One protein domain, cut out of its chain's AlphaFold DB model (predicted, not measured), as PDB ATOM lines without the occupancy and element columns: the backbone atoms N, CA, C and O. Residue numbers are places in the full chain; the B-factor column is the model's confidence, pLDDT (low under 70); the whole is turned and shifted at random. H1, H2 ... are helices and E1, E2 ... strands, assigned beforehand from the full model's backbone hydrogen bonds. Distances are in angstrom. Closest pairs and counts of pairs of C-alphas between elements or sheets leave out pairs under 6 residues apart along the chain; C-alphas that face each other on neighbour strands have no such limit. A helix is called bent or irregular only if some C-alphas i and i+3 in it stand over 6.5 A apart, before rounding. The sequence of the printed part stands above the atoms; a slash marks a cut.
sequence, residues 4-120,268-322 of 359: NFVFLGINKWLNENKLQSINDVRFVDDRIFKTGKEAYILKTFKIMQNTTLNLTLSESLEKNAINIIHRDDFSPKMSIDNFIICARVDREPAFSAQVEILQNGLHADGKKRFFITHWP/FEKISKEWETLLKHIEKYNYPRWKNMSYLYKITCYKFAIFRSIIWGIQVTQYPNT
ATOM      1  N   ASN A   4      50.368  -2.823  34.178       98.44
ATOM      2  CA  ASN A   4      51.607  -2.071  34.030       98.44
ATOM      3  C   ASN A   4      51.588  -1.313  32.702       98.44
ATOM      4  O   ASN A   4      51.701  -1.922  31.639       98.44
ATOM      5  N   PHE A   5      51.418   0.002  32.755       98.19
ATOM      6  CA  PHE A   5      51.609   0.874  31.604       98.19
ATOM      7  C   PHE A   5      53.111   1.027  31.362       98.19
ATOM      8  O   PHE A   5      53.853   1.418  32.259       98.19
ATOM      9  N   VAL A   6      53.562   0.697  30.156       97.69
ATOM     10  CA  VAL A   6      54.980   0.693  29.792       97.69
ATOM     11  C   VAL A   6      55.254   1.794  28.789       97.69
ATOM     12  O   VAL A   6      54.687   1.812  27.694       97.69
ATOM     13  N   PHE A   7      56.139   2.708  29.176       95.81
ATOM     14  CA  PHE A   7      56.572   3.830  28.356       95.81
ATOM     15  C   PHE A   7      58.100   3.878  28.345       95.81
ATOM     16  O   PHE A   7      58.726   4.235  29.345       95.81
ATOM     17  N   LEU A   8      58.718   3.531  27.212       92.31
ATOM     18  CA  LEU A   8      60.178   3.588  27.094       92.31
ATOM     19  C   LEU A   8      60.645   5.050  27.143       92.31
ATOM     20  O   LEU A   8      60.118   5.886  26.405       92.31
ATOM     21  N   GLY A   9      61.609   5.379  28.004       87.56
ATOM     22  CA  GLY A   9      62.053   6.755  28.235       87.56
ATOM     23  C   GLY A   9      61.235   7.524  29.278       87.56
ATOM     24  O   GLY A   9      61.346   8.751  29.351       87.56
ATOM     25  N   ILE A  10      60.420   6.843  30.096       86.81
ATOM     26  CA  ILE A  10      59.614   7.486  31.149       86.81
ATOM     27  C   ILE A  10      60.471   8.233  32.177       86.81
ATOM     28  O   ILE A  10      60.027   9.238  32.727       86.81
ATOM     29  N   ASN A  11      61.721   7.817  32.389       82.44
ATOM     30  CA  ASN A  11      62.617   8.474  33.343       82.44
ATOM     31  C   ASN A  11      62.817   9.954  33.017       82.44
ATOM     32  O   ASN A  11      62.889  10.768  33.927       82.44
ATOM     33  N   LYS A  12      62.816  10.340  31.734       81.12
ATOM     34  CA  LYS A  12      62.883  11.757  31.354       81.12
ATOM     35  C   LYS A  12      61.674  12.544  31.871       81.12
ATOM     36  O   LYS A  12      61.825  13.644  32.386       81.12
ATOM     37  N   TRP A  13      60.482  11.961  31.781       83.00
ATOM     38  CA  TRP A  13      59.244  12.569  32.274       83.00
ATOM     39  C   TRP A  13      59.183  12.643  33.800       83.00
ATOM     40  O   TRP A  13      58.677  13.626  34.341       83.00
ATOM     41  N   LEU A  14      59.677  11.607  34.481       76.44
ATOM     42  CA  LEU A  14      59.716  11.545  35.942       76.44
ATOM     43  C   LEU A  14      60.761  12.499  36.518       76.44
ATOM     44  O   LEU A  14      60.442  13.253  37.427       76.44
ATOM     45  N   ASN A  15      61.968  12.529  35.950       75.31
ATOM     46  CA  ASN A  15      63.048  13.413  36.397       75.31
ATOM     47  C   ASN A  15      62.691  14.895  36.233       75.31
ATOM     48  O   ASN A  15      63.105  15.728  37.031       75.31
ATOM     49  N   GLU A  16      61.900  15.227  35.212       78.44
ATOM     50  CA  GLU A  16      61.413  16.588  34.973       78.44
ATOM     51  C   GLU A  16      60.112  16.898  35.752       78.44
ATOM     52  O   GLU A  16      59.515  17.950  35.540       78.44
ATOM     53  N   ASN A  17      59.633  15.986  36.617       73.00
ATOM     54  CA  ASN A  17      58.358  16.055  37.354       73.00
ATOM     55  C   ASN A  17      57.111  16.350  36.491       73.00
ATOM     56  O   ASN A  17      56.037  16.638  37.022       73.00
ATOM     57  N   LYS A  18      57.206  16.198  35.165       76.69
ATOM     58  CA  LYS A  18      56.171  16.593  34.195       76.69
ATOM     59  C   LYS A  18      54.843  15.878  34.394       76.69
ATOM     60  O   LYS A  18      53.788  16.465  34.200       76.69
ATOM     61  N   LEU A  19      54.881  14.593  34.749       76.44
ATOM     62  CA  LEU A  19      53.659  13.807  34.943       76.44
ATOM     63  C   LEU A  19      53.022  14.045  36.322       76.44
ATOM     64  O   LEU A  19      51.804  13.931  36.486       76.44
ATOM     65  N   GLN A  20      53.850  14.361  37.320       74.81
ATOM     66  CA  GLN A  20      53.403  14.638  38.684       74.81
ATOM     67  C   GLN A  20      52.782  16.032  38.793       74.81
ATOM     68  O   GLN A  20      51.789  16.184  39.495       74.81
ATOM     69  N   SER A  21      53.285  17.013  38.034       72.19
ATOM     70  CA  SER A  21      52.730  18.372  37.982       72.19
ATOM     71  C   SER A  21      51.353  18.465  37.314       72.19
ATOM     72  O   SER A  21      50.697  19.501  37.391       72.19
ATOM     73  N   ILE A  22      50.901  17.407  36.634       77.12
ATOM     74  CA  ILE A  22      49.575  17.358  36.015       77.12
ATOM     75  C   ILE A  22      48.563  16.943  37.081       77.12
ATOM     76  O   ILE A  22      48.466  15.765  37.424       77.12
ATOM     77  N   ASN A  23      47.800  17.903  37.598       69.06
ATOM     78  CA  ASN A  23      46.726  17.628  38.557       69.06
ATOM     79  C   ASN A  23      45.467  17.103  37.861       69.06
ATOM     80  O   ASN A  23      44.842  16.159  38.336       69.06
ATOM     81  N   ASP A  24      45.134  17.674  36.706       71.25
ATOM     82  CA  ASP A  24      43.981  17.277  35.910       71.25
ATOM     83  C   ASP A  24      44.344  17.284  34.427       71.25
ATOM     84  O   ASP A  24      44.589  18.336  33.843       71.25
ATOM     85  N   VAL A  25      44.357  16.092  33.828       72.94
ATOM     86  CA  VAL A  25      44.621  15.863  32.398       72.94
ATOM     87  C   VAL A  25      43.681  16.625  31.464       72.94
ATOM     88  O   VAL A  25      44.043  16.848  30.317       72.94
ATOM     89  N   ARG A  26      42.497  17.030  31.942       64.06
ATOM     90  CA  ARG A  26      41.473  17.721  31.144       64.06
ATOM     91  C   ARG A  26      41.834  19.171  30.834       64.06
ATOM     92  O   ARG A  26      41.321  19.726  29.870       64.06
ATOM     93  N   PHE A  27      42.706  19.774  31.641       60.88
ATOM     94  CA  PHE A  27      43.100  21.185  31.537       60.88
ATOM     95  C   PHE A  27      44.576  21.350  31.187       60.88
ATOM     96  O   PHE A  27      45.185  22.385  31.459       60.88
ATOM     97  N   VAL A  28      45.174  20.303  30.628       66.94
ATOM     98  CA  VAL A  28      46.580  20.318  30.270       66.94
ATOM     99  C   VAL A  28      46.763  21.013  28.931       66.94
ATOM    100  O   VAL A  28      45.975  20.836  28.007       66.94
ATOM    101  N   ASP A  29      47.836  21.792  28.854       63.84
ATOM    102  CA  ASP A  29      48.341  22.372  27.619       63.84
ATOM    103  C   ASP A  29      48.466  21.291  26.525       63.84
ATOM    104  O   ASP A  29      49.007  20.203  26.760       63.84
ATOM    105  N   ASP A  30      47.977  21.588  25.323       62.12
ATOM    106  CA  ASP A  30      47.984  20.676  24.174       62.12
ATOM    107  C   ASP A  30      49.392  20.195  23.783       62.12
ATOM    108  O   ASP A  30      49.565  19.196  23.079       62.12
ATOM    109  N   ARG A  31      50.430  20.863  24.295       62.22
ATOM    110  CA  ARG A  31      51.832  20.511  24.097       62.22
ATOM    111  C   ARG A  31      52.338  19.398  25.012       62.22
ATOM    112  O   ARG A  31      53.492  19.001  24.838       62.22
ATOM    113  N   ILE A  32      51.557  18.894  25.968       75.94
ATOM    114  CA  ILE A  32      52.051  17.847  26.876       75.94
ATOM    115  C   ILE A  32      51.985  16.459  26.227       75.94
ATOM    116  O   ILE A  32      53.016  15.796  26.139       75.94
ATOM    117  N   PHE A  33      50.824  16.015  25.736       83.94
ATOM    118  CA  PHE A  33      50.668  14.684  25.129       83.94
ATOM    119  C   PHE A  33      50.576  14.774  23.597       83.94
ATOM    120  O   PHE A  33      49.501  14.651  23.014       83.94
ATOM    121  N   LYS A  34      51.713  14.990  22.927       79.31
ATOM    122  CA  LYS A  34      51.777  15.282  21.481       79.31
ATOM    123  C   LYS A  34      51.724  14.047  20.586       79.31
ATOM    124  O   LYS A  34      51.377  14.141  19.411       79.31
ATOM    125  N   THR A  35      52.141  12.897  21.101       85.62
ATOM    126  CA  THR A  35      52.306  11.667  20.317       85.62
ATOM    127  C   THR A  35      51.254  10.620  20.666       85.62
ATOM    128  O   THR A  35      50.711  10.597  21.771       85.62
ATOM    129  N   GLY A  36      51.008   9.678  19.746       86.94
ATOM    130  CA  GLY A  36      50.113   8.542  20.005       86.94
ATOM    131  C   GLY A  36      50.533   7.725  21.234       86.94
ATOM    132  O   GLY A  36      49.688   7.317  22.026       86.94
ATOM    133  N   LYS A  37      51.843   7.569  21.454       91.06
ATOM    134  CA  LYS A  37      52.412   6.905  22.634       91.06
ATOM    135  C   LYS A  37      52.083   7.648  23.930       91.06
ATOM    136  O   LYS A  37      51.639   7.029  24.894       91.06
ATOM    137  N   GLU A  38      52.270   8.962  23.954       91.12
ATOM    138  CA  GLU A  38      51.927   9.802  25.107       91.12
ATOM    139  C   GLU A  38      50.422   9.765  25.404       91.12
ATOM    140  O   GLU A  38      50.033   9.557  26.553       91.12
ATOM    141  N   ALA A  39      49.578   9.856  24.373       90.50
ATOM    142  CA  ALA A  39      48.125   9.814  24.520       90.50
ATOM    143  C   ALA A  39      47.603   8.444  24.999       90.50
ATOM    144  O   ALA A  39      46.775   8.372  25.904       90.50
ATOM    145  N   TYR A  40      48.080   7.339  24.423       93.94
ATOM    146  CA  TYR A  40      47.553   6.009  24.750       93.94
ATOM    147  C   TYR A  40      48.166   5.385  26.004       93.94
ATOM    148  O   TYR A  40      47.539   4.497  26.584       93.94
ATOM    149  N   ILE A  41      49.348   5.833  26.435       95.81
ATOM    150  CA  ILE A  41      50.027   5.286  27.615       95.81
ATOM    151  C   ILE A  41      49.994   6.268  28.783       95.81
ATOM    152  O   ILE A  41      49.401   5.946  29.807       95.81
ATOM    153  N   LEU A  42      50.583   7.461  28.649       93.00
ATOM    154  CA  LEU A  42      50.722   8.392  29.778       93.00
ATOM    155  C   LEU A  42      49.392   9.032  30.165       93.00
ATOM    156  O   LEU A  42      49.003   8.982  31.332       93.00
ATOM    157  N   LYS A  43      48.682   9.602  29.186       91.75
ATOM    158  CA  LYS A  43      47.378  10.235  29.408       91.75
ATOM    159  C   LYS A  43      46.362   9.211  29.909       91.75
ATOM    160  O   LYS A  43      45.736   9.444  30.940       91.75
ATOM    161  N   THR A  44      46.274   8.045  29.260       94.44
ATOM    162  CA  THR A  44      45.435   6.935  29.743       94.44
ATOM    163  C   THR A  44      45.786   6.546  31.177       94.44
ATOM    164  O   THR A  44      44.888   6.497  32.008       94.44
ATOM    165  N   PHE A  45      47.064   6.306  31.501       94.69
ATOM    166  CA  PHE A  45      47.475   5.957  32.865       94.69
ATOM    167  C   PHE A  45      46.987   7.000  33.869       94.69
ATOM    168  O   PHE A  45      46.322   6.638  34.836       94.69
ATOM    169  N   LYS A  46      47.256   8.283  33.601       91.44
ATOM    170  CA  LYS A  46      46.916   9.399  34.488       91.44
ATOM    171  C   LYS A  46      45.407   9.528  34.720       91.44
ATOM    172  O   LYS A  46      44.990   9.674  35.863       91.44
ATOM    173  N   ILE A  47      44.591   9.410  33.670       90.94
ATOM    174  CA  ILE A  47      43.119   9.400  33.784       90.94
ATOM    175  C   ILE A  47      42.655   8.207  34.624       90.94
ATOM    176  O   ILE A  47      41.804   8.333  35.504       90.94
ATOM    177  N   MET A  48      43.231   7.036  34.359       93.00
ATOM    178  CA  MET A  48      42.800   5.777  34.951       93.00
ATOM    179  C   MET A  48      43.240   5.602  36.413       93.00
ATOM    180  O   MET A  48      42.716   4.709  37.080       93.00
ATOM    181  N   GLN A  49      44.134   6.447  36.950       90.62
ATOM    182  CA  GLN A  49      44.539   6.409  38.369       90.62
ATOM    183  C   GLN A  49      43.358   6.581  39.335       90.62
ATOM    184  O   GLN A  49      43.424   6.106  40.462       90.62
ATOM    185  N   ASN A  50      42.269   7.207  38.881       85.38
ATOM    186  CA  ASN A  50      41.055   7.401  39.674       85.38
ATOM    187  C   ASN A  50      40.118   6.177  39.671       85.38
ATOM    188  O   ASN A  50      39.019   6.233  40.218       85.38
ATOM    189  N   THR A  51      40.515   5.077  39.026       90.06
ATOM    190  CA  THR A  51      39.735   3.833  38.994       90.06
ATOM    191  C   THR A  51      40.134   2.881  40.120       90.06
ATOM    192  O   THR A  51      41.125   3.071  40.815       90.06
ATOM    193  N   THR A  52      39.377   1.794  40.278       92.25
ATOM    194  CA  THR A  52      39.671   0.733  41.260       92.25
ATOM    195  C   THR A  52      40.756  -0.251  40.800       92.25
ATOM    196  O   THR A  52      41.053  -1.222  41.496       92.25
ATOM    197  N   LEU A  53      41.330  -0.051  39.610       96.06
ATOM    198  CA  LEU A  53      42.348  -0.937  39.055       96.06
ATOM    199  C   LEU A  53      43.702  -0.711  39.740       96.06
ATOM    200  O   LEU A  53      44.097   0.414  40.022       96.06
ATOM    201  N   ASN A  54      44.459  -1.790  39.949       97.25
ATOM    202  CA  ASN A  54      45.838  -1.693  40.422       97.25
ATOM    203  C   ASN A  54      46.753  -1.325  39.244       97.25
ATOM    204  O   ASN A  54      47.132  -2.198  38.455       97.25
ATOM    205  N   LEU A  55      47.049  -0.032  39.108       97.31
ATOM    206  CA  LEU A  55      47.816   0.530  37.999       97.31
ATOM    207  C   LEU A  55      49.233   0.905  38.418       97.31
ATOM    208  O   LEU A  55      49.467   1.468  39.483       97.31
ATOM    209  N   THR A  56      50.172   0.681  37.509       96.44
ATOM    210  CA  THR A  56      51.549   1.172  37.614       96.44
ATOM    211  C   THR A  56      52.028   1.690  36.274       96.44
ATOM    212  O   THR A  56      51.473   1.329  35.236       96.44
ATOM    213  N   LEU A  57      53.048   2.538  36.316       95.44
ATOM    214  CA  LEU A  57      53.735   3.075  35.154       95.44
ATOM    215  C   LEU A  57      55.225   2.779  35.310       95.44
ATOM    216  O   LEU A  57      55.802   3.090  36.350       95.44
ATOM    217  N   SER A  58      55.836   2.172  34.298       94.75
ATOM    218  CA  SER A  58      57.249   1.800  34.334       94.75
ATOM    219  C   SER A  58      57.902   1.852  32.952       94.75
ATOM    220  O   SER A  58      57.242   2.023  31.924       94.75
ATOM    221  N   GLU A  59      59.226   1.709  32.927       94.00
ATOM    222  CA  GLU A  59      60.004   1.604  31.689       94.00
ATOM    223  C   GLU A  59      60.140   0.156  31.194       94.00
ATOM    224  O   GLU A  59      60.593  -0.092  30.080       94.00
ATOM    225  N   SER A  60      59.756  -0.827  32.008       94.31
ATOM    226  CA  SER A  60      60.027  -2.239  31.745       94.31
ATOM    227  C   SER A  60      58.783  -3.097  31.885       94.31
ATOM    228  O   SER A  60      57.911  -2.847  32.710       94.31
ATOM    229  N   LEU A  61      58.732  -4.177  31.112       96.94
ATOM    230  CA  LEU A  61      57.677  -5.174  31.241       96.94
ATOM    231  C   LEU A  61      57.794  -5.933  32.565       96.94
ATOM    232  O   LEU A  61      58.890  -6.254  33.022       96.94
ATOM    233  N   GLU A  62      56.647  -6.304  33.120       96.81
ATOM    234  CA  GLU A  62      56.548  -7.117  34.322       96.81
ATOM    235  C   GLU A  62      55.917  -8.478  34.008       96.81
ATOM    236  O   GLU A  62      54.794  -8.562  33.499       96.81
ATOM    237  N   LYS A  63      56.618  -9.561  34.367       93.81
ATOM    238  CA  LYS A  63      56.219 -10.946  34.045       93.81
ATOM    239  C   LYS A  63      54.841 -11.334  34.591       93.81
ATOM    240  O   LYS A  63      54.097 -12.068  33.946       93.81
ATOM    241  N   ASN A  64      54.497 -10.837  35.778       94.19
ATOM    242  CA  ASN A  64      53.254 -11.168  36.483       94.19
ATOM    243  C   ASN A  64      52.184 -10.070  36.374       94.19
ATOM    244  O   ASN A  64      51.246 -10.054  37.168       94.19
ATOM    245  N   ALA A  65      52.314  -9.172  35.397       98.00
ATOM    246  CA  ALA A  65      51.349  -8.114  35.131       98.00
ATOM    247  C   ALA A  65      50.714  -8.265  33.743       98.00
ATOM    248  O   ALA A  65      51.210  -8.977  32.863       98.00
ATOM    249  N   ILE A  66      49.615  -7.548  33.541       98.69
ATOM    250  CA  ILE A  66      49.102  -7.230  32.210       98.69
ATOM    251  C   ILE A  66      49.825  -5.963  31.760       98.69
ATOM    252  O   ILE A  66      49.611  -4.900  32.338       98.69
ATOM    253  N   ASN A  67      50.701  -6.075  30.762       98.75
ATOM    254  CA  ASN A  67      51.495  -4.942  30.294       98.75
ATOM    255  C   ASN A  67      50.776  -4.233  29.143       98.75
ATOM    256  O   ASN A  67      50.417  -4.879  28.158       98.75
ATOM    257  N   ILE A  68      50.591  -2.919  29.257       98.69
ATOM    258  CA  ILE A  68      50.026  -2.057  28.217       98.69
ATOM    259  C   ILE A  68      51.158  -1.234  27.622       98.69
ATOM    260  O   ILE A  68      51.798  -0.470  28.335       98.69
ATOM    261  N   ILE A  69      51.407  -1.386  26.327       98.06
ATOM    262  CA  ILE A  69      52.525  -0.733  25.637       98.06
ATOM    263  C   ILE A  69      52.071  -0.187  24.286       98.06
ATOM    264  O   ILE A  69      51.210  -0.772  23.622       98.06
ATOM    265  N   HIS A  70      52.637   0.941  23.867       97.38
ATOM    266  CA  HIS A  70      52.379   1.485  22.538       97.38
ATOM    267  C   HIS A  70      53.109   0.670  21.465       97.38
ATOM    268  O   HIS A  70      54.195   0.142  21.704       97.38
ATOM    269  N   ARG A  71      52.547   0.604  20.254       94.88
ATOM    270  CA  ARG A  71      53.128  -0.162  19.144       94.88
ATOM    271  C   ARG A  71      54.572   0.216  18.808       94.88
ATOM    272  O   ARG A  71      55.342  -0.672  18.446       94.88
ATOM    273  N   ASP A  72      54.921   1.491  18.938       93.19
ATOM    274  CA  ASP A  72      56.268   2.008  18.642       93.19
ATOM    275  C   ASP A  72      57.331   1.519  19.634       93.19
ATOM    276  O   ASP A  72      58.494   1.394  19.271       93.19
ATOM    277  N   ASP A  73      56.924   1.185  20.860       94.38
ATOM    278  CA  ASP A  73      57.812   0.656  21.901       94.38
ATOM    279  C   ASP A  73      57.798  -0.886  21.941       94.38
ATOM    280  O   ASP A  73      58.547  -1.517  22.689       94.38
ATOM    281  N   PHE A  74      56.927  -1.522  21.152       93.69
ATOM    282  CA  PHE A  74      56.709  -2.961  21.190       93.69
ATOM    283  C   PHE A  74      57.647  -3.726  20.252       93.69
ATOM    284  O   PHE A  74      57.645  -3.536  19.035       93.69
ATOM    285  N   SER A  75      58.364  -4.703  20.812       91.12
ATOM    286  CA  SER A  75      59.110  -5.713  20.061       91.12
ATOM    287  C   SER A  75      58.441  -7.085  20.172       91.12
ATOM    288  O   SER A  75      58.128  -7.519  21.281       91.12
ATOM    289  N   PRO A  76      58.295  -7.853  19.076       90.12
ATOM    290  CA  PRO A  76      57.672  -9.171  19.127       90.12
ATOM    291  C   PRO A  76      58.264 -10.155  20.141       90.12
ATOM    292  O   PRO A  76      57.530 -10.982  20.668       90.12
ATOM    293  N   LYS A  77      59.569 -10.081  20.437       90.44
ATOM    294  CA  LYS A  77      60.215 -10.982  21.412       90.44
ATOM    295  C   LYS A  77      59.654 -10.808  22.827       90.44
ATOM    296  O   LYS A  77      59.610 -11.764  23.592       90.44
ATOM    297  N   MET A  78      59.181  -9.605  23.152       93.94
ATOM    298  CA  MET A  78      58.636  -9.265  24.466       93.94
ATOM    299  C   MET A  78      57.413 -10.109  24.848       93.94
ATOM    300  O   MET A  78      57.187 -10.355  26.030       93.94
ATOM    301  N   SER A  79      56.633 -10.567  23.864       94.00
ATOM    302  CA  SER A  79      55.355 -11.255  24.087       94.00
ATOM    303  C   SER A  79      55.480 -12.759  24.349       94.00
ATOM    304  O   SER A  79      54.455 -13.435  24.483       94.00
ATOM    305  N   ILE A  80      56.703 -13.305  24.353       92.25
ATOM    306  CA  ILE A  80      56.953 -14.714  24.693       92.25
ATOM    307  C   ILE A  80      56.745 -14.909  26.200       92.25
ATOM    308  O   ILE A  80      55.940 -15.748  26.608       92.25
ATOM    309  N   ASP A  81      57.408 -14.074  27.003       93.94
ATOM    310  CA  ASP A  81      57.432 -14.191  28.466       93.94
ATOM    311  C   ASP A  81      56.430 -13.280  29.177       93.94
ATOM    312  O   ASP A  81      56.167 -13.465  30.363       93.94
ATOM    313  N   ASN A  82      55.855 -12.306  28.469       97.06
ATOM    314  CA  ASN A  82      54.965 -11.304  29.049       97.06
ATOM    315  C   ASN A  82      53.614 -11.289  28.339       97.06
ATOM    316  O   ASN A  82      53.532 -11.479  27.124       97.06
ATOM    317  N   PHE A  83      52.554 -11.005  29.098       98.31
ATOM    318  CA  PHE A  83      51.249 -10.712  28.524       98.31
ATOM    319  C   PHE A  83      51.205  -9.254  28.071       98.31
ATOM    320  O   PHE A  83      51.379  -8.350  28.894       98.31
ATOM    321  N   ILE A  84      50.948  -9.041  26.781       98.50
ATOM    322  CA  ILE A  84      50.978  -7.725  26.145       98.50
ATOM    323  C   ILE A  84      49.600  -7.344  25.602       98.50
ATOM    324  O   ILE A  84      49.043  -8.024  24.732       98.50
ATOM    325  N   ILE A  85      49.111  -6.196  26.066       98.56
ATOM    326  CA  ILE A  85      48.131  -5.360  25.380       98.56
ATOM    327  C   ILE A  85      48.915  -4.312  24.580       98.56
ATOM    328  O   ILE A  85      49.579  -3.451  25.151       98.56
ATOM    329  N   CYS A  86      48.843  -4.377  23.253       98.06
ATOM    330  CA  CYS A  86      49.469  -3.393  22.378       98.06
ATOM    331  C   CYS A  86      48.450  -2.321  21.978       98.06
ATOM    332  O   CYS A  86      47.491  -2.619  21.263       98.06
ATOM    333  N   ALA A  87      48.672  -1.070  22.376       97.19
ATOM    334  CA  ALA A  87      47.966   0.071  21.803       97.19
ATOM    335  C   ALA A  87      48.497   0.302  20.383       97.19
ATOM    336  O   ALA A  87      49.614   0.787  20.195       97.19
ATOM    337  N   ARG A  88      47.723  -0.134  19.383       92.62
ATOM    338  CA  ARG A  88      48.135  -0.119  17.975       92.62
ATOM    339  C   ARG A  88      48.031   1.273  17.361       92.62
ATOM    340  O   ARG A  88      48.891   1.641  16.569       92.62
ATOM    341  N   VAL A  89      46.987   2.018  17.723       86.62
ATOM    342  CA  VAL A  89      46.699   3.350  17.166       86.62
ATOM    343  C   VAL A  89      46.662   3.275  15.628       86.62
ATOM    344  O   VAL A  89      45.982   2.398  15.089       86.62
ATOM    345  N   ASP A  90      47.397   4.126  14.914       81.00
ATOM    346  CA  ASP A  90      47.441   4.212  13.452       81.00
ATOM    347  C   ASP A  90      48.585   3.402  12.816       81.00
ATOM    348  O   ASP A  90      48.901   3.579  11.636       81.00
ATOM    349  N   ARG A  91      49.192   2.494  13.587       86.88
ATOM    350  CA  ARG A  91      50.308   1.647  13.154       86.88
ATOM    351  C   ARG A  91      49.856   0.323  12.536       86.88
ATOM    352  O   ARG A  91      48.676  -0.044  12.502       86.88
ATOM    353  N   GLU A  92      50.817  -0.445  12.046       84.94
ATOM    354  CA  GLU A  92      50.629  -1.808  11.565       84.94
ATOM    355  C   GLU A  92      50.253  -2.805  12.686       84.94
ATOM    356  O   GLU A  92      50.553  -2.568  13.860       84.94
ATOM    357  N   PRO A  93      49.606  -3.942  12.352       89.19
ATOM    358  CA  PRO A  93      49.219  -4.948  13.335       89.19
ATOM    359  C   PRO A  93      50.396  -5.468  14.175       89.19
ATOM    360  O   PRO A  93      51.453  -5.817  13.648       89.19
ATOM    361  N   ALA A  94      50.180  -5.609  15.481       92.19
ATOM    362  CA  ALA A  94      51.100  -6.253  16.414       92.19
ATOM    363  C   ALA A  94      50.768  -7.747  16.531       92.19
ATOM    364  O   ALA A  94      50.209  -8.202  17.531       92.19
ATOM    365  N   PHE A  95      51.090  -8.542  15.505       91.94
ATOM    366  CA  PHE A  95      50.653  -9.947  15.432       91.94
ATOM    367  C   PHE A  95      51.020 -10.793  16.659       91.94
ATOM    368  O   PHE A  95      50.271 -11.712  17.006       91.94
ATOM    369  N   SER A  96      52.147 -10.489  17.300       93.75
ATOM    370  CA  SER A  96      52.681 -11.211  18.454       93.75
ATOM    371  C   SER A  96      52.083 -10.769  19.792       93.75
ATOM    372  O   SER A  96      52.116 -11.554  20.735       93.75
ATOM    373  N   ALA A  97      51.478  -9.578  19.884       96.62
ATOM    374  CA  ALA A  97      50.776  -9.146  21.092       96.62
ATOM    375  C   ALA A  97      49.590 -10.078  21.387       96.62
ATOM    376  O   ALA A  97      48.980 -10.617  20.460       96.62
ATOM    377  N   GLN A  98      49.247 -10.293  22.658       97.38
ATOM    378  CA  GLN A  98      48.099 -11.128  23.029       97.38
ATOM    379  C   GLN A  98      46.777 -10.403  22.790       97.38
ATOM    380  O   GLN A  98      45.797 -11.052  22.424       97.38
ATOM    381  N   VAL A  99      46.777  -9.081  22.955       98.19
ATOM    382  CA  VAL A  99      45.646  -8.195  22.689       98.19
ATOM    383  C   VAL A  99      46.128  -6.950  21.941       98.19
ATOM    384  O   VAL A  99      47.214  -6.446  22.213       98.19
ATOM    385  N   GLU A 100      45.324  -6.452  21.006       97.50
ATOM    386  CA  GLU A 100      45.513  -5.160  20.342       97.50
ATOM    387  C   GLU A 100      44.345  -4.229  20.686       97.50
ATOM    388  O   GLU A 100      43.181  -4.631  20.601       97.50
ATOM    389  N   ILE A 101      44.664  -2.982  21.022       96.81
ATOM    390  CA  ILE A 101      43.695  -1.893  21.154       96.81
ATOM    391  C   ILE A 101      43.758  -1.036  19.892       96.81
ATOM    392  O   ILE A 101      44.838  -0.609  19.473       96.81
ATOM    393  N   LEU A 102      42.598  -0.826  19.279       94.06
ATOM    394  CA  LEU A 102      42.413  -0.153  18.000       94.06
ATOM    395  C   LEU A 102      41.702   1.188  18.185       94.06
ATOM    396  O   LEU A 102      40.890   1.342  19.092       94.06
ATOM    397  N   GLN A 103      41.971   2.113  17.267       90.44
ATOM    398  CA  GLN A 103      41.368   3.450  17.216       90.44
ATOM    399  C   GLN A 103      40.081   3.531  16.370       90.44
ATOM    400  O   GLN A 103      39.496   4.603  16.269       90.44
ATOM    401  N   ASN A 104      39.687   2.426  15.724       92.00
ATOM    402  CA  ASN A 104      38.395   2.242  15.058       92.00
ATOM    403  C   ASN A 104      37.981   0.755  15.066       92.00
ATOM    404  O   ASN A 104      38.788  -0.143  15.347       92.00
ATOM    405  N   GLY A 105      36.715   0.497  14.759       92.06
ATOM    406  CA  GLY A 105      36.053  -0.801  14.821       92.06
ATOM    407  C   GLY A 105      36.354  -1.765  13.672       92.06
ATOM    408  O   GLY A 105      36.097  -2.961  13.818       92.06
ATOM    409  N   LEU A 106      36.951  -1.319  12.557       89.31
ATOM    410  CA  LEU A 106      37.023  -2.116  11.317       89.31
ATOM    411  C   LEU A 106      37.698  -3.474  11.528       89.31
ATOM    412  O   LEU A 106      37.328  -4.501  10.946       89.31
ATOM    413  N   HIS A 107      38.739  -3.472  12.352       87.81
ATOM    414  CA  HIS A 107      39.545  -4.650  12.628       87.81
ATOM    415  C   HIS A 107      39.265  -5.261  14.007       87.81
ATOM    416  O   HIS A 107      39.891  -6.269  14.343       87.81
ATOM    417  N   ALA A 108      38.318  -4.717  14.776       92.06
ATOM    418  CA  ALA A 108      37.947  -5.240  16.088       92.06
ATOM    419  C   ALA A 108      37.216  -6.582  15.948       92.06
ATOM    420  O   ALA A 108      36.354  -6.761  15.090       92.06
ATOM    421  N   ASP A 109      37.588  -7.579  16.746       92.00
ATOM    422  CA  ASP A 109      36.990  -8.920  16.719       92.00
ATOM    423  C   ASP A 109      36.396  -9.362  18.059       92.00
ATOM    424  O   ASP A 109      35.839 -10.459  18.127       92.00
ATOM    425  N   GLY A 110      36.505  -8.525  19.098       91.69
ATOM    426  CA  GLY A 110      35.977  -8.804  20.434       91.69
ATOM    427  C   GLY A 110      36.666  -9.975  21.139       91.69
ATOM    428  O   GLY A 110      36.157 -10.469  22.139       91.69
ATOM    429  N   LYS A 111      37.795 -10.463  20.607       92.12
ATOM    430  CA  LYS A 111      38.549 -11.593  21.166       92.12
ATOM    431  C   LYS A 111      39.992 -11.210  21.438       92.12
ATOM    432  O   LYS A 111      40.482 -11.384  22.546       92.12
ATOM    433  N   LYS A 112      40.685 -10.732  20.411       93.94
ATOM    434  CA  LYS A 112      42.086 -10.304  20.453       93.94
ATOM    435  C   LYS A 112      42.220  -8.827  20.114       93.94
ATOM    436  O   LYS A 112      43.170  -8.195  20.555       93.94
ATOM    437  N   ARG A 113      41.304  -8.283  19.320       95.25
ATOM    438  CA  ARG A 113      41.339  -6.897  18.868       95.25
ATOM    439  C   ARG A 113      40.104  -6.190  19.363       95.25
ATOM    440  O   ARG A 113      38.989  -6.569  19.000       95.25
ATOM    441  N   PHE A 114      40.320  -5.168  20.168       96.69
ATOM    442  CA  PHE A 114      39.253  -4.381  20.753       96.69
ATOM    443  C   PHE A 114      39.385  -2.953  20.258       96.69
ATOM    444  O   PHE A 114      40.475  -2.389  20.249       96.69
ATOM    445  N   PHE A 115      38.272  -2.401  19.801       95.12
ATOM    446  CA  PHE A 115      38.161  -0.974  19.580       95.12
ATOM    447  C   PHE A 115      37.919  -0.297  20.926       95.12
ATOM    448  O   PHE A 115      37.194  -0.836  21.764       95.12
ATOM    449  N   ILE A 116      38.543   0.859  21.113       94.19
ATOM    450  CA  ILE A 116      38.182   1.792  22.166       94.19
ATOM    451  C   ILE A 116      38.097   3.188  21.576       94.19
ATOM    452  O   ILE A 116      38.901   3.542  20.705       94.19
ATOM    453  N   THR A 117      37.151   3.977  22.073       93.75
ATOM    454  CA  THR A 117      37.042   5.379  21.697       93.75
ATOM    455  C   THR A 117      38.359   6.091  22.003       93.75
ATOM    456  O   THR A 117      38.934   5.951  23.086       93.75
ATOM    457  N   HIS A 118      38.892   6.814  21.019       92.69
ATOM    458  CA  HIS A 118      40.123   7.569  21.209       92.69
ATOM    459  C   HIS A 118      39.872   8.761  22.142       92.69
ATOM    460  O   HIS A 118      38.785   9.339  22.155       92.69
ATOM    461  N   TRP A 119      40.893   9.180  22.890       90.75
ATOM    462  CA  TRP A 119      40.813  10.431  23.642       90.75
ATOM    463  C   TRP A 119      40.669  11.622  22.679       90.75
ATOM    464  O   TRP A 119      41.331  11.629  21.632       90.75
ATOM    465  N   PRO A 120      39.860  12.644  23.008       88.00
ATOM    466  CA  PRO A 120      39.950  13.937  22.343       88.00
ATOM    467  C   PRO A 120      41.367  14.515  22.432       88.00
ATOM    468  O   PRO A 120      42.111  14.212  23.378       88.00
ATOM    469  N   PHE A 268      35.828  12.401  28.938       89.06
ATOM    470  CA  PHE A 268      36.878  11.650  29.617       89.06
ATOM    471  C   PHE A 268      36.314  10.547  30.517       89.06
ATOM    472  O   PHE A 268      36.861   9.449  30.577       89.06
ATOM    473  N   GLU A 269      35.195  10.821  31.180       90.19
ATOM    474  CA  GLU A 269      34.512   9.903  32.084       90.19
ATOM    475  C   GLU A 269      33.967   8.680  31.332       90.19
ATOM    476  O   GLU A 269      34.165   7.546  31.772       90.19
ATOM    477  N   LYS A 270      33.331   8.892  30.169       93.12
ATOM    478  CA  LYS A 270      32.798   7.803  29.336       93.12
ATOM    479  C   LYS A 270      33.916   6.917  28.802       93.12
ATOM    480  O   LYS A 270      33.882   5.702  28.993       93.12
ATOM    481  N   ILE A 271      34.947   7.526  28.219       94.38
ATOM    482  CA  ILE A 271      36.074   6.790  27.638       94.38
ATOM    483  C   ILE A 271      36.872   6.073  28.741       94.38
ATOM    484  O   ILE A 271      37.261   4.918  28.580       94.38
ATOM    485  N   SER A 272      37.060   6.691  29.915       94.31
ATOM    486  CA  SER A 272      37.683   6.028  31.073       94.31
ATOM    487  C   SER A 272      36.892   4.795  31.511       94.31
ATOM    488  O   SER A 272      37.481   3.751  31.805       94.31
ATOM    489  N   LYS A 273      35.556   4.863  31.478       95.44
ATOM    490  CA  LYS A 273      34.712   3.710  31.792       95.44
ATOM    491  C   LYS A 273      34.833   2.587  30.759       95.44
ATOM    492  O   LYS A 273      34.839   1.412  31.144       95.44
ATOM    493  N   GLU A 274      34.964   2.924  29.476       95.94
ATOM    494  CA  GLU A 274      35.263   1.952  28.415       95.94
ATOM    495  C   GLU A 274      36.599   1.248  28.673       95.94
ATOM    496  O   GLU A 274      36.660   0.016  28.641       95.94
ATOM    497  N   TRP A 275      37.648   2.005  29.016       97.31
ATOM    498  CA  TRP A 275      38.963   1.454  29.360       97.31
ATOM    499  C   TRP A 275      38.880   0.515  30.560       97.31
ATOM    500  O   TRP A 275      39.391  -0.603  30.500       97.31
ATOM    501  N   GLU A 276      38.209   0.929  31.635       97.44
ATOM    502  CA  GLU A 276      38.051   0.107  32.839       97.44
ATOM    503  C   GLU A 276      37.353  -1.221  32.514       97.44
ATOM    504  O   GLU A 276      37.803  -2.295  32.924       97.44
ATOM    505  N   THR A 277      36.274  -1.151  31.734       97.50
ATOM    506  CA  THR A 277      35.487  -2.316  31.313       97.50
ATOM    507  C   THR A 277      36.317  -3.262  30.449       97.50
ATOM    508  O   THR A 277      36.335  -4.473  30.691       97.50
ATOM    509  N   LEU A 278      37.047  -2.719  29.475       97.69
ATOM    510  CA  LEU A 278      37.907  -3.491  28.586       97.69
ATOM    511  C   LEU A 278      39.045  -4.176  29.352       97.69
ATOM    512  O   LEU A 278      39.286  -5.369  29.166       97.69
ATOM    513  N   LEU A 279      39.728  -3.456  30.243       98.25
ATOM    514  CA  LEU A 279      40.828  -4.013  31.030       98.25
ATOM    515  C   LEU A 279      40.348  -5.139  31.956       98.25
ATOM    516  O   LEU A 279      40.983  -6.193  32.004       98.25
ATOM    517  N   LYS A 280      39.184  -4.977  32.602       98.00
ATOM    518  CA  LYS A 280      38.539  -6.037  33.398       98.00
ATOM    519  C   LYS A 280      38.166  -7.254  32.550       98.00
ATOM    520  O   LYS A 280      38.360  -8.390  32.982       98.00
ATOM    521  N   HIS A 281      37.668  -7.043  31.332       97.81
ATOM    522  CA  HIS A 281      37.405  -8.133  30.392       97.81
ATOM    523  C   HIS A 281      38.694  -8.897  30.053       97.81
ATOM    524  O   HIS A 281      38.740 -10.123  30.156       97.81
ATOM    525  N   ILE A 282      39.765  -8.184  29.701       98.31
ATOM    526  CA  ILE A 282      41.054  -8.787  29.337       98.31
ATOM    527  C   ILE A 282      41.659  -9.558  30.519       98.31
ATOM    528  O   ILE A 282      42.137 -10.681  30.332       98.31
ATOM    529  N   GLU A 283      41.599  -9.001  31.731       98.19
ATOM    530  CA  GLU A 283      42.014  -9.678  32.966       98.19
ATOM    531  C   GLU A 283      41.233 -10.969  33.199       98.19
ATOM    532  O   GLU A 283      41.827 -11.982  33.562       98.19
ATOM    533  N   LYS A 284      39.918 -10.956  32.965       97.94
ATOM    534  CA  LYS A 284      39.054 -12.112  33.212       97.94
ATOM    535  C   LYS A 284      39.218 -13.219  32.170       97.94
ATOM    536  O   LYS A 284      39.189 -14.394  32.528       97.94
ATOM    537  N   TYR A 285      39.370 -12.871  30.891       97.62
ATOM    538  CA  TYR A 285      39.251 -13.843  29.795       97.62
ATOM    539  C   TYR A 285      40.560 -14.103  29.046       97.62
ATOM    540  O   TYR A 285      40.895 -15.255  28.757       97.62
ATOM    541  N   ASN A 286      41.326 -13.062  28.724       97.88
ATOM    542  CA  ASN A 286      42.512 -13.202  27.878       97.88
ATOM    543  C   ASN A 286      43.752 -13.590  28.684       97.88
ATOM    544  O   ASN A 286      44.502 -14.479  28.268       97.88
ATOM    545  N   TYR A 287      43.970 -12.937  29.828       98.12
ATOM    546  CA  TYR A 287      45.161 -13.155  30.644       98.12
ATOM    547  C   TYR A 287      45.269 -14.597  31.176       98.12
ATOM    548  O   TYR A 287      46.309 -15.221  30.941       98.12
ATOM    549  N   PRO A 288      44.224 -15.205  31.781       97.62
ATOM    550  CA  PRO A 288      44.301 -16.578  32.278       97.62
ATOM    551  C   PRO A 288      44.526 -17.579  31.145       97.62
ATOM    552  O   PRO A 288      45.337 -18.496  31.273       97.62
ATOM    553  N   ARG A 289      43.878 -17.356  29.991       96.25
ATOM    554  CA  ARG A 289      44.054 -18.192  28.800       96.25
ATOM    555  C   ARG A 289      45.510 -18.213  28.343       96.25
ATOM    556  O   ARG A 289      46.017 -19.285  28.044       96.25
ATOM    557  N   TRP A 290      46.179 -17.062  28.275       96.38
ATOM    558  CA  TRP A 290      47.599 -17.001  27.912       96.38
ATOM    559  C   TRP A 290      48.507 -17.566  29.007       96.38
ATOM    560  O   TRP A 290      49.472 -18.268  28.701       96.38
ATOM    561  N   LYS A 291      48.206 -17.283  30.279       95.75
ATOM    562  CA  LYS A 291      49.006 -17.754  31.417       95.75
ATOM    563  C   LYS A 291      49.078 -19.282  31.454       95.75
ATOM    564  O   LYS A 291      50.158 -19.816  31.676       95.75
ATOM    565  N   ASN A 292      47.971 -19.950  31.133       96.06
ATOM    566  CA  ASN A 292      47.857 -21.409  31.114       96.06
ATOM    567  C   ASN A 292      48.408 -22.071  29.833       96.06
ATOM    568  O   ASN A 292      48.378 -23.295  29.720       96.06
ATOM    569  N   MET A 293      48.900 -21.306  28.849       95.62
ATOM    570  CA  MET A 293      49.550 -21.885  27.665       95.62
ATOM    571  C   MET A 293      50.936 -22.428  28.006       95.62
ATOM    572  O   MET A 293      51.716 -21.770  28.699       95.62
ATOM    573  N   SER A 294      51.289 -23.575  27.421       96.50
ATOM    574  CA  SER A 294      52.652 -24.096  27.503       96.50
ATOM    575  C   SER A 294      53.646 -23.146  26.834       96.50
ATOM    576  O   SER A 294      53.337 -22.461  25.853       96.50
ATOM    577  N   TYR A 295      54.876 -23.126  27.345       95.00
ATOM    578  CA  TYR A 295      55.941 -22.291  26.795       95.00
ATOM    579  C   TYR A 295      56.218 -22.601  25.313       95.00
ATOM    580  O   TYR A 295      56.352 -21.688  24.497       95.00
ATOM    581  N   LEU A 296      56.184 -23.884  24.928       95.62
ATOM    582  CA  LEU A 296      56.339 -24.305  23.532       95.62
ATOM    583  C   LEU A 296      55.244 -23.720  22.629       95.62
ATOM    584  O   LEU A 296      55.536 -23.248  21.530       95.62
ATOM    585  N   TYR A 297      53.992 -23.690  23.097       94.00
ATOM    586  CA  TYR A 297      52.900 -23.081  22.342       94.00
ATOM    587  C   TYR A 297      53.105 -21.569  22.168       94.00
ATOM    588  O   TYR A 297      52.930 -21.050  21.064       94.00
ATOM    589  N   LYS A 298      53.561 -20.868  23.217       94.31
ATOM    590  CA  LYS A 298      53.898 -19.434  23.145       94.31
ATOM    591  C   LYS A 298      54.994 -19.159  22.107       94.31
ATOM    592  O   LYS A 298      54.834 -18.246  21.295       94.31
ATOM    593  N   ILE A 299      56.047 -19.981  22.060       95.19
ATOM    594  CA  ILE A 299      57.105 -19.891  21.036       95.19
ATOM    595  C   ILE A 299      56.536 -20.094  19.628       95.19
ATOM    596  O   ILE A 299      56.868 -19.337  18.714       95.19
ATOM    597  N   THR A 300      55.674 -21.093  19.434       93.69
ATOM    598  CA  THR A 300      55.049 -21.356  18.130       93.69
ATOM    599  C   THR A 300      54.193 -20.174  17.673       93.69
ATOM    600  O   THR A 300      54.332 -19.718  16.535       93.69
ATOM    601  N   CYS A 301      53.368 -19.612  18.565       91.56
ATOM    602  CA  CYS A 301      52.601 -18.398  18.281       91.56
ATOM    603  C   CYS A 301      53.505 -17.220  17.899       91.56
ATOM    604  O   CYS A 301      53.207 -16.513  16.936       91.56
ATOM    605  N   TYR A 302      54.618 -17.028  18.613       93.38
ATOM    606  CA  TYR A 302      55.607 -15.999  18.300       93.38
ATOM    607  C   TYR A 302      56.212 -16.187  16.900       93.38
ATOM    608  O   TYR A 302      56.180 -15.257  16.097       93.38
ATOM    609  N   LYS A 303      56.695 -17.388  16.556       93.69
ATOM    610  CA  LYS A 303      57.275 -17.669  15.228       93.69
ATOM    611  C   LYS A 303      56.275 -17.402  14.101       93.69
ATOM    612  O   LYS A 303      56.619 -16.769  13.105       93.69
ATOM    613  N   PHE A 304      55.022 -17.819  14.284       92.06
ATOM    614  CA  PHE A 304      53.962 -17.546  13.315       92.06
ATOM    615  C   PHE A 304      53.649 -16.046  13.199       92.06
ATOM    616  O   PHE A 304      53.432 -15.533  12.102       92.06
ATOM    617  N   ALA A 305      53.670 -15.313  14.313       89.75
ATOM    618  CA  ALA A 305      53.506 -13.865  14.305       89.75
ATOM    619  C   ALA A 305      54.655 -13.141  13.584       89.75
ATOM    620  O   ALA A 305      54.389 -12.193  12.846       89.75
ATOM    621  N   ILE A 306      55.905 -13.598  13.734       90.31
ATOM    622  CA  ILE A 306      57.052 -13.075  12.974       90.31
ATOM    623  C   ILE A 306      56.852 -13.302  11.479       90.31
ATOM    624  O   ILE A 306      56.961 -12.356  10.707       90.31
ATOM    625  N   PHE A 307      56.477 -14.515  11.072       90.19
ATOM    626  CA  PHE A 307      56.183 -14.817   9.670       90.19
ATOM    627  C   PHE A 307      55.115 -13.876   9.089       90.19
ATOM    628  O   PHE A 307      55.321 -13.262   8.042       90.19
ATOM    629  N   ARG A 308      54.006 -13.672   9.813       88.50
ATOM    630  CA  ARG A 308      52.954 -12.718   9.417       88.50
ATOM    631  C   ARG A 308      53.462 -11.280   9.354       88.50
ATOM    632  O   ARG A 308      53.091 -10.557   8.436       88.50
ATOM    633  N   SER A 309      54.312 -10.881  10.299       84.25
ATOM    634  CA  SER A 309      54.921  -9.546  10.334       84.25
ATOM    635  C   SER A 309      55.851  -9.323   9.147       84.25
ATOM    636  O   SER A 309      55.831  -8.241   8.580       84.25
ATOM    637  N   ILE A 310      56.605 -10.339   8.718       83.56
ATOM    638  CA  ILE A 310      57.451 -10.271   7.519       83.56
ATOM    639  C   ILE A 310      56.578 -10.097   6.276       83.56
ATOM    640  O   ILE A 310      56.796  -9.169   5.509       83.56
ATOM    641  N   ILE A 311      55.542 -10.923   6.097       80.75
ATOM    642  CA  ILE A 311      54.626 -10.795   4.948       80.75
ATOM    643  C   ILE A 311      53.951  -9.417   4.927       80.75
ATOM    644  O   ILE A 311      53.767  -8.831   3.857       80.75
ATOM    645  N   TRP A 312      53.601  -8.895   6.105       76.44
ATOM    646  CA  TRP A 312      52.996  -7.577   6.266       76.44
ATOM    647  C   TRP A 312      53.972  -6.430   5.978       76.44
ATOM    648  O   TRP A 312      53.652  -5.536   5.199       76.44
ATOM    649  N   GLY A 313      55.165  -6.468   6.580       64.88
ATOM    650  CA  GLY A 313      56.204  -5.434   6.543       64.88
ATOM    651  C   GLY A 313      56.827  -5.204   5.168       64.88
ATOM    652  O   GLY A 313      57.486  -4.196   4.955       64.88
ATOM    653  N   ILE A 314      56.527  -6.055   4.183       54.56
ATOM    654  CA  ILE A 314      56.800  -5.762   2.765       54.56
ATOM    655  C   ILE A 314      55.850  -4.636   2.248       54.56
ATOM    656  O   ILE A 314      55.830  -4.300   1.058       54.56
ATOM    657  N   GLN A 315      55.048  -4.006   3.119       52.75
ATOM    658  CA  GLN A 315      54.341  -2.747   2.869       52.75
ATOM    659  C   GLN A 315      55.303  -1.613   2.468       52.75
ATOM    660  O   GLN A 315      55.962  -0.983   3.280       52.75
ATOM    661  N   VAL A 316      55.346  -1.329   1.171       43.81
ATOM    662  CA  VAL A 316      54.698  -0.149   0.580       43.81
ATOM    663  C   VAL A 316      54.466   1.006   1.568       43.81
ATOM    664  O   VAL A 316      53.428   1.088   2.217       43.81
ATOM    665  N   THR A 317      55.421   1.931   1.594       44.00
ATOM    666  CA  THR A 317      55.290   3.295   2.119       44.00
ATOM    667  C   THR A 317      54.022   3.996   1.618       44.00
ATOM    668  O   THR A 317      53.482   3.642   0.563       44.00
ATOM    669  N   GLN A 318      53.584   5.016   2.365       53.91
ATOM    670  CA  GLN A 318      52.681   6.062   1.884       53.91
ATOM    671  C   GLN A 318      53.210   6.535   0.515       53.91
ATOM    672  O   GLN A 318      54.331   7.030   0.444       53.91
ATOM    673  N   TYR A 319      52.440   6.323  -0.558       51.53
ATOM    674  CA  TYR A 319      52.762   6.711  -1.942       51.53
ATOM    675  C   TYR A 319      53.938   5.972  -2.645       51.53
ATOM    676  O   TYR A 319      54.809   5.365  -2.011       51.53
ATOM    677  N   PRO A 320      54.006   5.980  -3.998       51.28
ATOM    678  CA  PRO A 320      52.938   6.272  -4.966       51.28
ATOM    679  C   PRO A 320      52.053   5.059  -5.317       51.28
ATOM    680  O   PRO A 320      52.426   3.892  -5.131       51.28
ATOM    681  N   ASN A 321      50.873   5.369  -5.862       60.22
ATOM    682  CA  ASN A 321      49.748   4.462  -6.064       60.22
ATOM    683  C   ASN A 321      49.739   3.854  -7.480       60.22
ATOM    684  O   ASN A 321      49.443   4.549  -8.444       60.22
ATOM    685  N   THR A 322      50.000   2.548  -7.621       65.88
ATOM    686  CA  THR A 322      49.775   1.810  -8.883       65.88
ATOM    687  C   THR A 322      48.815   0.641  -8.665       65.88
ATOM    688  O   THR A 322      48.799   0.026  -7.597       65.88
TER     689      THR A 322
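AT A GLANCE: This is residues 4 to 120 and 268 to 322 of the 359 residues of an uncharacterized protein of Desulfosarcina ovata subsp. ovata (UniProt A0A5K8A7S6). A strongly twisted sheet of six parallel strands makes the core, and the helices H2 and H4 cover one of its faces. The long helix H5 lies off the sheet, packing on the short helix H3 with its residues 302 to 306, and beyond it the tail of residues 316 to 322 sticks out. The printed part has 172 residues with five named helices and six named strands, in the order E1 H1 H2 E2 E3 H3 E4 E5 E6 H4 H5, and its class is mixed, helices and strands. Across the sheet the order is E2 E1 E3 E4 E5 E6. The whole is compact, with a radius of gyration of the C-alphas of 16.5 A, and spans 46 by 44 by 31 A.

IN THESE COORDINATES: Find C-alpha 4 at (51.607, -2.071, 34.030), where strand E1, residues 4 to 6, begins. The other strands are E2, residues 54 to 58, E3, residues 66 to 70, E4, residues 83 to 89 and 18.6 A long, E5, residues 99 to 102, and E6, residues 113 to 115. Of the helices, H1 takes residues 10 to 15, H2 residues 36 to 48 over 16.9 A, and H3 residues 76 to 79. Start again at C-alpha 268, at (36.878, 11.650, 29.617), and H4 runs 31.9 A to residue 291. H5, residues 295 to 313, runs 26.4 A and ends with C-alpha 313 at (56.204, -5.434, 6.543).

HOW THE PARTS SIT: Look first at the sheet, whose edge strands are E2 and E6. E3 and E4 are parallel at 28 degrees, with N 85 and O 67 at 2.8 A. On the other side of E3, E1 is parallel at 22 degrees, with N 6 and O 68 at 2.8 A; E2 and E1 have N 5 and O 56 at 2.8 A. E4 and E5 have N 86 and O 99 at 2.8 A, and E5 and E6 have N 102 and O 114 at 2.8 A. Two strand-helix-strand units, each two parallel neighbour strands with helices between them, are E1, H1 H2, E2 and E3, H3, E4, both with right-handed crossovers. H2 and H4 lie on the same face of the sheet, making two layers, a sheet with helices on one face. H2 has a height over the sheet of 8.1 A and runs along the strands, over E3 and only just over E1, with 3 of its C-alphas falling there; the C-alphas of Lys 37 and His 70, 5.4 A apart, are its closest to E3. H4 lies over E4 and E5 at a height of 8.3 A and runs along the strands, at 18 degrees to E5 on the local plane. It has a kink of 34 degrees near residue 282 and is only just irregular, C-alphas 284 and 287 being 6.7 A apart. H2 and H4 touch, about perpendicular at 82 degrees, with the C-alphas of Met 48 and Ser 272 closest at 6.4 A. H3 only grazes the sheet and touches H5, with the C-alphas of Pro 76 and Tyr 302 closest at 7.2 A. H1 and H5 are not on the sheet. Every O i to N i+4 pair is within hydrogen-bond range in H1 and H5, 7 of 9 in H2 and 17 of 20 in H4; H3 is too short for such a pair.

THE WHOLE: Look for the two C-alphas farthest apart at Thr 52 and Thr 322, 51.2 A. Residues 121 to 267 are not printed, and C-alphas 120 and 268 across the cut are 8.2 A apart. Of the links that are printed whole, that from H1 to H2 is long, with 20 residues. The mean pLDDT of the printed part is 88.4; residue 23, residues 26 to 31 and residues 313 to 322 are under 70.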